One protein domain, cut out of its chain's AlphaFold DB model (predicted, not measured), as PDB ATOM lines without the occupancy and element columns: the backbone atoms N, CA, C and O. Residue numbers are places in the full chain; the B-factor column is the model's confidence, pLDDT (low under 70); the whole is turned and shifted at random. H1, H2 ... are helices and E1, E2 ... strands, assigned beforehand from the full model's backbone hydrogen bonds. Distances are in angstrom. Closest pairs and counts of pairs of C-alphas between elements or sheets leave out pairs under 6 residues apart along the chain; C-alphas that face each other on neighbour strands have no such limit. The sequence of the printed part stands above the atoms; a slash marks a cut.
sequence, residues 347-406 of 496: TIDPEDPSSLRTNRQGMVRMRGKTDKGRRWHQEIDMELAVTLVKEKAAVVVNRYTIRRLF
ATOM      1  N   THR A 347     130.788 144.700 109.259       79.38
ATOM      2  CA  THR A 347     130.300 143.387 108.841       79.38
ATOM      3  C   THR A 347     128.989 143.584 108.090       79.38
ATOM      4  O   THR A 347     128.108 144.297 108.558       79.38
ATOM      5  N   ILE A 348     128.900 143.019 106.887       81.31
ATOM      6  CA  ILE A 348     127.682 143.056 106.083       81.31
ATOM      7  C   ILE A 348     126.972 141.736 106.320       81.31
ATOM      8  O   ILE A 348     127.500 140.689 105.930       81.31
ATOM      9  N   ASP A 349     125.797 141.792 106.934       86.12
ATOM     10  CA  ASP A 349     124.962 140.614 107.119       86.12
ATOM     11  C   ASP A 349     124.498 140.102 105.742       86.12
ATOM     12  O   ASP A 349     123.950 140.867 104.943       86.12
ATOM     13  N   PRO A 350     124.759 138.827 105.399       87.19
ATOM     14  CA  PRO A 350     124.593 138.333 104.032       87.19
ATOM     15  C   PRO A 350     123.124 138.178 103.611       87.19
ATOM     16  O   PRO A 350     122.854 138.018 102.419       87.19
ATOM     17  N   GLU A 351     122.196 138.220 104.566       87.88
ATOM     18  CA  GLU A 351     120.756 138.034 104.360       87.88
ATOM     19  C   GLU A 351     119.956 139.341 104.522       87.88
ATOM     20  O   GLU A 351     118.796 139.385 104.121       87.88
ATOM     21  N   ASP A 352     120.565 140.427 105.023       89.62
ATOM     22  CA  ASP A 352     119.902 141.733 105.118       89.62
ATOM     23  C   ASP A 352     120.009 142.529 103.797       89.62
ATOM     24  O   ASP A 352     121.107 142.957 103.412       89.62
ATOM     25  N   PRO A 353     118.885 142.824 103.114       88.25
ATOM     26  CA  PRO A 353     118.885 143.693 101.943       88.25
ATOM     27  C   PRO A 353     119.117 145.176 102.286       88.25
ATOM     28  O   PRO A 353     119.503 145.936 101.399       88.25
ATOM     29  N   SER A 354     118.920 145.616 103.534       90.00
ATOM     30  CA  SER A 354     119.069 147.024 103.956       90.00
ATOM     31  C   SER A 354     120.513 147.527 103.843       90.00
ATOM     32  O   SER A 354     120.756 148.732 103.718       90.00
ATOM     33  N   SER A 355     121.478 146.607 103.813       87.69
ATOM     34  CA  SER A 355     122.891 146.833 103.506       87.69
ATOM     35  C   SER A 355     123.188 147.195 102.034       87.69
ATOM     36  O   SER A 355     124.263 147.733 101.733       87.69
ATOM     37  N   LEU A 356     122.258 146.938 101.100       91.56
ATOM     38  CA  LEU A 356     122.448 147.167  99.663       91.56
ATOM     39  C   LEU A 356     122.349 148.644  99.269       91.56
ATOM     40  O   LEU A 356     121.577 149.430  99.811       91.56
ATOM     41  N   ARG A 357     123.142 149.042  98.276       91.88
ATOM     42  CA  ARG A 357     123.185 150.381  97.680       91.88
ATOM     43  C   ARG A 357     123.332 150.261  96.163       91.88
ATOM     44  O   ARG A 357     123.951 149.328  95.654       91.88
ATOM     45  N   THR A 358     122.772 151.225  95.446       92.62
ATOM     46  CA  THR A 358     122.830 151.317  93.983       92.62
ATOM     47  C   THR A 358     124.174 151.860  93.493       92.62
ATOM     48  O   THR A 358     124.907 152.535  94.223       92.62
ATOM     49  N   ASN A 359     124.518 151.577  92.236       90.38
ATOM     50  CA  ASN A 359     125.538 152.330  91.507       90.38
ATOM     51  C   ASN A 359     124.989 153.719  91.085       90.38
ATOM     52  O   ASN A 359     123.837 154.061  91.346       90.38
ATOM     53  N   ARG A 360     125.797 154.532  90.385       87.06
ATOM     54  CA  ARG A 360     125.382 155.866  89.886       87.06
ATOM     55  C   ARG A 360     124.231 155.848  88.860       87.06
ATOM     56  O   ARG A 360     123.778 156.913  88.465       87.06
ATOM     57  N   GLN A 361     123.810 154.671  88.406       86.50
ATOM     58  CA  GLN A 361     122.784 154.433  87.387       86.50
ATOM     59  C   GLN A 361     121.559 153.701  87.974       86.50
ATOM     60  O   GLN A 361     120.744 153.192  87.218       86.50
ATOM     61  N   GLY A 362     121.447 153.598  89.307       90.12
ATOM     62  CA  GLY A 362     120.336 152.915  89.986       90.12
ATOM     63  C   GLY A 362     120.487 151.394  90.133       90.12
ATOM     64  O   GLY A 362     119.706 150.778  90.843       90.12
ATOM     65  N   MET A 363     121.513 150.773  89.546       94.38
ATOM     66  CA  MET A 363     121.602 149.311  89.439       94.38
ATOM     67  C   MET A 363     122.482 148.652  90.512       94.38
ATOM     68  O   MET A 363     123.443 149.239  91.021       94.38
ATOM     69  N   VAL A 364     122.186 147.385  90.803       95.88
ATOM     70  CA  VAL A 364     122.955 146.463  91.652       95.88
ATOM     71  C   VAL A 364     123.550 145.354  90.781       95.88
ATOM     72  O   VAL A 364     122.918 144.858  89.849       95.88
ATOM     73  N   ARG A 365     124.782 144.918  91.068       96.56
ATOM     74  CA  ARG A 365     125.434 143.851  90.296       96.56
ATOM     75  C   ARG A 365     125.125 142.469  90.871       96.56
ATOM     76  O   ARG A 365     125.635 142.106  91.927       96.56
ATOM     77  N   MET A 366     124.387 141.643  90.142       96.88
ATOM     78  CA  MET A 366     124.253 140.219  90.449       96.88
ATOM     79  C   MET A 366     125.443 139.421  89.889       96.88
ATOM     80  O   MET A 366     125.977 139.708  88.812       96.88
ATOM     81  N   ARG A 367     125.872 138.383  90.617       96.62
ATOM     82  CA  ARG A 367     126.835 137.376  90.138       96.62
ATOM     83  C   ARG A 367     126.339 135.956  90.392       96.62
ATOM     84  O   ARG A 367     125.726 135.690  91.425       96.62
ATOM     85  N   GLY A 368     126.693 135.026  89.511       96.25
ATOM     86  CA  GLY A 368     126.316 133.620  89.662       96.25
ATOM     87  C   GLY A 368     127.220 132.647  88.909       96.25
ATOM     88  O   GLY A 368     128.266 133.016  88.362       96.25
ATOM     89  N   LYS A 369     126.808 131.379  88.900       94.50
ATOM     90  CA  LYS A 369     127.341 130.322  88.030       94.50
ATOM     91  C   LYS A 369     126.229 129.838  87.098       94.50
ATOM     92  O   LYS A 369     125.058 129.872  87.459       94.50
ATOM     93  N   THR A 370     126.609 129.395  85.908       94.69
ATOM     94  CA  THR A 370     125.796 128.491  85.080       94.69
ATOM     95  C   THR A 370     125.949 127.059  85.590       94.69
ATOM     96  O   THR A 370     126.892 126.763  86.327       94.69
ATOM     97  N   ASP A 371     125.088 126.151  85.142       93.25
ATOM     98  CA  ASP A 371     125.112 124.724  85.508       93.25
ATOM     99  C   ASP A 371     126.412 124.042  85.037       93.25
ATOM    100  O   ASP A 371     126.942 123.150  85.688       93.25
ATOM    101  N   LYS A 372     127.020 124.560  83.957       93.50
ATOM    102  CA  LYS A 372     128.368 124.191  83.476       93.50
ATOM    103  C   LYS A 372     129.500 124.893  84.257       93.50
ATOM    104  O   LYS A 372     130.592 125.093  83.728       93.50
ATOM    105  N   GLY A 373     129.234 125.375  85.473       91.19
ATOM    106  CA  GLY A 373     130.181 126.036  86.383       91.19
ATOM    107  C   GLY A 373     130.717 127.411  85.949       91.19
ATOM    108  O   GLY A 373     131.370 128.092  86.747       91.19
ATOM    109  N   ARG A 374     130.457 127.857  84.710       94.56
ATOM    110  CA  ARG A 374     130.972 129.129  84.168       94.56
ATOM    111  C   ARG A 374     130.340 130.307  84.909       94.56
ATOM    112  O   ARG A 374     129.117 130.369  85.027       94.56
ATOM    113  N   ARG A 375     131.175 131.222  85.414       95.94
ATOM    114  CA  ARG A 375     130.749 132.423  86.154       95.94
ATOM    115  C   ARG A 375     130.129 133.450  85.211       95.94
ATOM    116  O   ARG A 375     130.670 133.676  84.131       95.94
ATOM    117  N   TRP A 376     129.073 134.115  85.662       96.06
ATOM    118  CA  TRP A 376     128.417 135.217  84.955       96.06
ATOM    119  C   TRP A 376     128.150 136.395  85.900       96.06
ATOM    120  O   TRP A 376     128.211 136.258  87.128       96.06
ATOM    121  N   HIS A 377     127.875 137.555  85.309       95.75
ATOM    122  CA  HIS A 377     127.466 138.773  86.001       95.75
ATOM    123  C   HIS A 377     126.350 139.443  85.202       95.75
ATOM    124  O   HIS A 377     126.357 139.358  83.976       95.75
ATOM    125  N   GLN A 378     125.443 140.114  85.897       96.12
ATOM    126  CA  GLN A 378     124.360 140.903  85.321       96.12
ATOM    127  C   GLN A 378     124.167 142.146  86.191       96.12
ATOM    128  O   GLN A 378     124.466 142.108  87.386       96.12
ATOM    129  N   GLU A 379     123.689 143.235  85.609       96.06
ATOM    130  CA  GLU A 379     123.238 144.406  86.360       96.06
ATOM    131  C   GLU A 379     121.708 144.370  86.383       96.06
ATOM    132  O   GLU A 379     121.079 144.043  85.376       96.06
ATOM    133  N   ILE A 380     121.137 144.570  87.567       95.81
ATOM    134  CA  ILE A 380     119.706 144.460  87.866       95.81
ATOM    135  C   ILE A 380     119.255 145.671  88.679       95.81
ATOM    136  O   ILE A 380     120.088 146.378  89.249       95.81
ATOM    137  N   ASP A 381     117.948 145.891  88.756       95.75
ATOM    138  CA  ASP A 381     117.381 146.927  89.617       95.75
ATOM    139  C   ASP A 381     117.573 146.610  91.114       95.75
ATOM    140  O   ASP A 381     117.770 145.453  91.506       95.75
ATOM    141  N   MET A 382     117.502 147.641  91.955       94.75
ATOM    142  CA  MET A 382     117.502 147.521  93.410       94.75
ATOM    143  C   MET A 382     116.294 146.728  93.909       94.75
ATOM    144  O   MET A 382     116.470 145.857  94.752       94.75
ATOM    145  N   GLU A 383     115.094 146.977  93.382       94.31
ATOM    146  CA  GLU A 383     113.871 146.300  93.843       94.31
ATOM    147  C   GLU A 383     113.974 144.781  93.641       94.31
ATOM    148  O   GLU A 383     113.889 144.016  94.601       94.31
ATOM    149  N   LEU A 384     114.331 144.350  92.426       95.56
ATOM    150  CA  LEU A 384     114.642 142.952  92.111       95.56
ATOM    151  C   LEU A 384     115.780 142.395  92.991       95.56
ATOM    152  O   LEU A 384     115.713 141.248  93.434       95.56
ATOM    153  N   ALA A 385     116.825 143.179  93.276       95.75
ATOM    154  CA  ALA A 385     117.915 142.743  94.152       95.75
ATOM    155  C   ALA A 385     117.464 142.527  95.610       95.75
ATOM    156  O   ALA A 385     117.926 141.578  96.245       95.75
ATOM    157  N   VAL A 386     116.561 143.369  96.123       95.50
ATOM    158  CA  VAL A 386     115.960 143.245  97.460       95.50
ATOM    159  C   VAL A 386     115.061 142.011  97.527       95.50
ATOM    160  O   VAL A 386     115.225 141.203  98.441       95.50
ATOM    161  N   THR A 387     114.170 141.817  96.550       95.94
ATOM    162  CA  THR A 387     113.266 140.655  96.481       95.94
ATOM    163  C   THR A 387     114.045 139.339  96.419       95.94
ATOM    164  O   THR A 387     113.807 138.443  97.227       95.94
ATOM    165  N   LEU A 388     115.074 139.247  95.566       96.56
ATOM    166  CA  LEU A 388     115.932 138.056  95.471       96.56
ATOM    167  C   LEU A 388     116.682 137.717  96.773       96.56
ATOM    168  O   LEU A 388     117.030 136.551  96.970       96.56
ATOM    169  N   VAL A 389     116.962 138.700  97.638       96.12
ATOM    170  CA  VAL A 389     117.582 138.468  98.955       96.12
ATOM    171  C   VAL A 389     116.531 138.071  99.993       96.12
ATOM    172  O   VAL A 389     116.695 137.031 100.630       96.12
ATOM    173  N   LYS A 390     115.415 138.811 100.100       95.44
ATOM    174  CA  LYS A 390     114.292 138.484 101.006       95.44
ATOM    175  C   LYS A 390     113.765 137.063 100.788       95.44
ATOM    176  O   LYS A 390     113.566 136.319 101.742       95.44
ATOM    177  N   GLU A 391     113.603 136.666  99.530       95.75
ATOM    178  CA  GLU A 391     113.101 135.344  99.143       95.75
ATOM    179  C   GLU A 391     114.191 134.255  99.131       95.75
ATOM    180  O   GLU A 391     113.977 133.167  98.601       95.75
ATOM    181  N   LYS A 392     115.373 134.529  99.707       95.44
ATOM    182  CA  LYS A 392     116.493 133.584  99.896       95.44
ATOM    183  C   LYS A 392     117.085 133.006  98.596       95.44
ATOM    184  O   LYS A 392     117.786 131.997  98.613       95.44
ATOM    185  N   ALA A 393     116.866 133.647  97.445       95.56
ATOM    186  CA  ALA A 393     117.445 133.233  96.158       95.56
ATOM    187  C   ALA A 393     118.897 133.713  95.963       95.56
ATOM    188  O   ALA A 393     119.671 133.125  95.191       95.56
ATOM    189  N   ALA A 394     119.276 134.789  96.649       96.44
ATOM    190  CA  ALA A 394     120.591 135.408  96.615       96.44
ATOM    191  C   ALA A 394     121.022 135.885  98.008       96.44
ATOM    192  O   ALA A 394     120.197 136.105  98.882       96.44
ATOM    193  N   VAL A 395     122.329 136.081  98.186       96.00
ATOM    194  CA  VAL A 395     122.917 136.690  99.391       96.00
ATOM    195  C   VAL A 395     123.751 137.908  99.032       96.00
ATOM    196  O   VAL A 395     124.394 137.946  97.973       96.00
ATOM    197  N   VAL A 396     123.787 138.891  99.923       96.06
ATOM    198  CA  VAL A 396     124.682 140.042  99.823       96.06
ATOM    199  C   VAL A 396     126.134 139.574  99.965       96.06
ATOM    200  O   VAL A 396     126.468 138.690 100.750       96.06
ATOM    201  N   VAL A 397     127.021 140.137  99.143       93.50
ATOM    202  CA  VAL A 397     128.479 139.918  99.226       93.50
ATOM    203  C   VAL A 397     129.189 141.230  99.514       93.50
ATOM    204  O   VAL A 397     130.091 141.294 100.338       93.50
ATOM    205  N   ASN A 398     128.792 142.271  98.788       92.25
ATOM    206  CA  ASN A 398     129.213 143.648  98.984       92.25
ATOM    207  C   ASN A 398     127.949 144.507  98.928       92.25
ATOM    208  O   ASN A 398     127.011 144.148  98.218       92.25
ATOM    209  N   ARG A 399     127.989 145.718  99.491       91.56
ATOM    210  CA  ARG A 399     126.902 146.710  99.371       91.56
ATOM    211  C   ARG A 399     126.410 146.979  97.932       91.56
ATOM    212  O   ARG A 399     125.293 147.423  97.760       91.56
ATOM    213  N   TYR A 400     127.221 146.708  96.902       93.69
ATOM    214  CA  TYR A 400     126.863 146.865  95.478       93.69
ATOM    215  C   TYR A 400     126.750 145.527  94.718       93.69
ATOM    216  O   TYR A 400     126.791 145.506  93.484       93.69
ATOM    217  N   THR A 401     126.763 144.375  95.401       95.00
ATOM    218  CA  THR A 401     126.859 143.064  94.734       95.00
ATOM    219  C   THR A 401     126.199 141.936  95.519       95.00
ATOM    220  O   THR A 401     126.705 141.536  96.570       95.00
ATOM    221  N   ILE A 402     125.159 141.341  94.931       96.62
ATOM    222  CA  ILE A 402     124.544 140.089  95.398       96.62
ATOM    223  C   ILE A 402     125.111 138.875  94.648       96.62
ATOM    224  O   ILE A 402     125.592 138.973  93.513       96.62
ATOM    225  N   ARG A 403     125.039 137.699  95.269       96.50
ATOM    226  CA  ARG A 403     125.360 136.395  94.677       96.50
ATOM    227  C   ARG A 403     124.119 135.513  94.695       96.50
ATOM    228  O   ARG A 403     123.691 135.129  95.779       96.50
ATOM    229  N   ARG A 404     123.624 135.098  93.523       96.50
ATOM    230  CA  ARG A 404     122.595 134.047  93.435       96.50
ATOM    231  C   ARG A 404     123.146 132.756  94.049       96.50
ATOM    232  O   ARG A 404     124.287 132.378  93.756       96.50
ATOM    233  N   LEU A 405     122.375 132.117  94.926       94.94
ATOM    234  CA  LEU A 405     122.807 130.908  95.631       94.94
ATOM    235  C   LEU A 405     122.875 129.705  94.685       94.94
ATOM    236  O   LEU A 405     123.897 129.017  94.646       94.94
ATOM    237  N   PHE A 406     121.827 129.518  93.883       94.38
ATOM    238  CA  PHE A 406     121.594 128.320  93.080       94.38
ATOM    239  C   PHE A 406     121.923 128.516  91.584       94.38
ATOM    240  O   PHE A 406     121.727 129.597  91.013       94.38
TER     241      PHE A 406
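This is residues 347 to 406 of the 496 residues of the protein "Hnh endonuclease" of Paenibacillus illinoisensis (UniProt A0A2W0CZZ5). Picture a strongly twisted sheet made of two hairpins side by side, the longer E1 and E2 and the shorter E3 and E4, with one helix, H1, packed slantwise over one face. A stretch with no named element, residues 347 to 362, leads into E1. The 60 printed residues hold one named helix and four named strands, in the order E1, E2, H1, E3, E4; the sheet runs E2, E1, E4, E3 and is mixed, and the class is mixed, helices and strands. The whole is compact, with a radius of gyration of the C-alphas of 10.8 A and spans of 32 by 23 by 20 A.

Start at Thr 347 and pass to C-alpha 363 at (121.602, 149.311, 89.439), where E1, residues 363 to 369, begins its 19.9 A. E2, residues 375 to 381, covers 20.0 A. H1, residues 382 to 390, starts at C-alpha 382 at (117.502, 147.521, 93.410) and covers 12.2 A. E3 is residues 394 to 398, and E4, residues 401 to 404, ends at C-alpha 404 at (122.595, 134.047, 93.435).

In the sheet, look first at the hairpin E1 and E2, antiparallel, with N 366 and O 378 2.8 A apart. E1 and E4 are parallel, with N 367 and O 402 at 3.0 A. The hairpin E3 and E4 is antiparallel, with N 403 and O 395 at 2.8 A. Edge strands E2 and E3 are apart. H1 is on the sheet at a height of 8.4 A, over E4 and only just over E1, on which 3 of its C-alphas fall; on the local plane it runs slantwise to the strands, at 48 degrees to E4. Its closest C-alphas to E3 are those of Leu 388 and Ala 394, 5.5 A apart. In H1 every O i to N i+4 pair is within hydrogen-bond range.

The two C-alphas farthest apart, those of Arg 360 and Lys 372, are 32.5 A apart. The printed part has no cut, and the four links between named elements are tight. Its mean pLDDT is 93.3, and no printed residue is under 70.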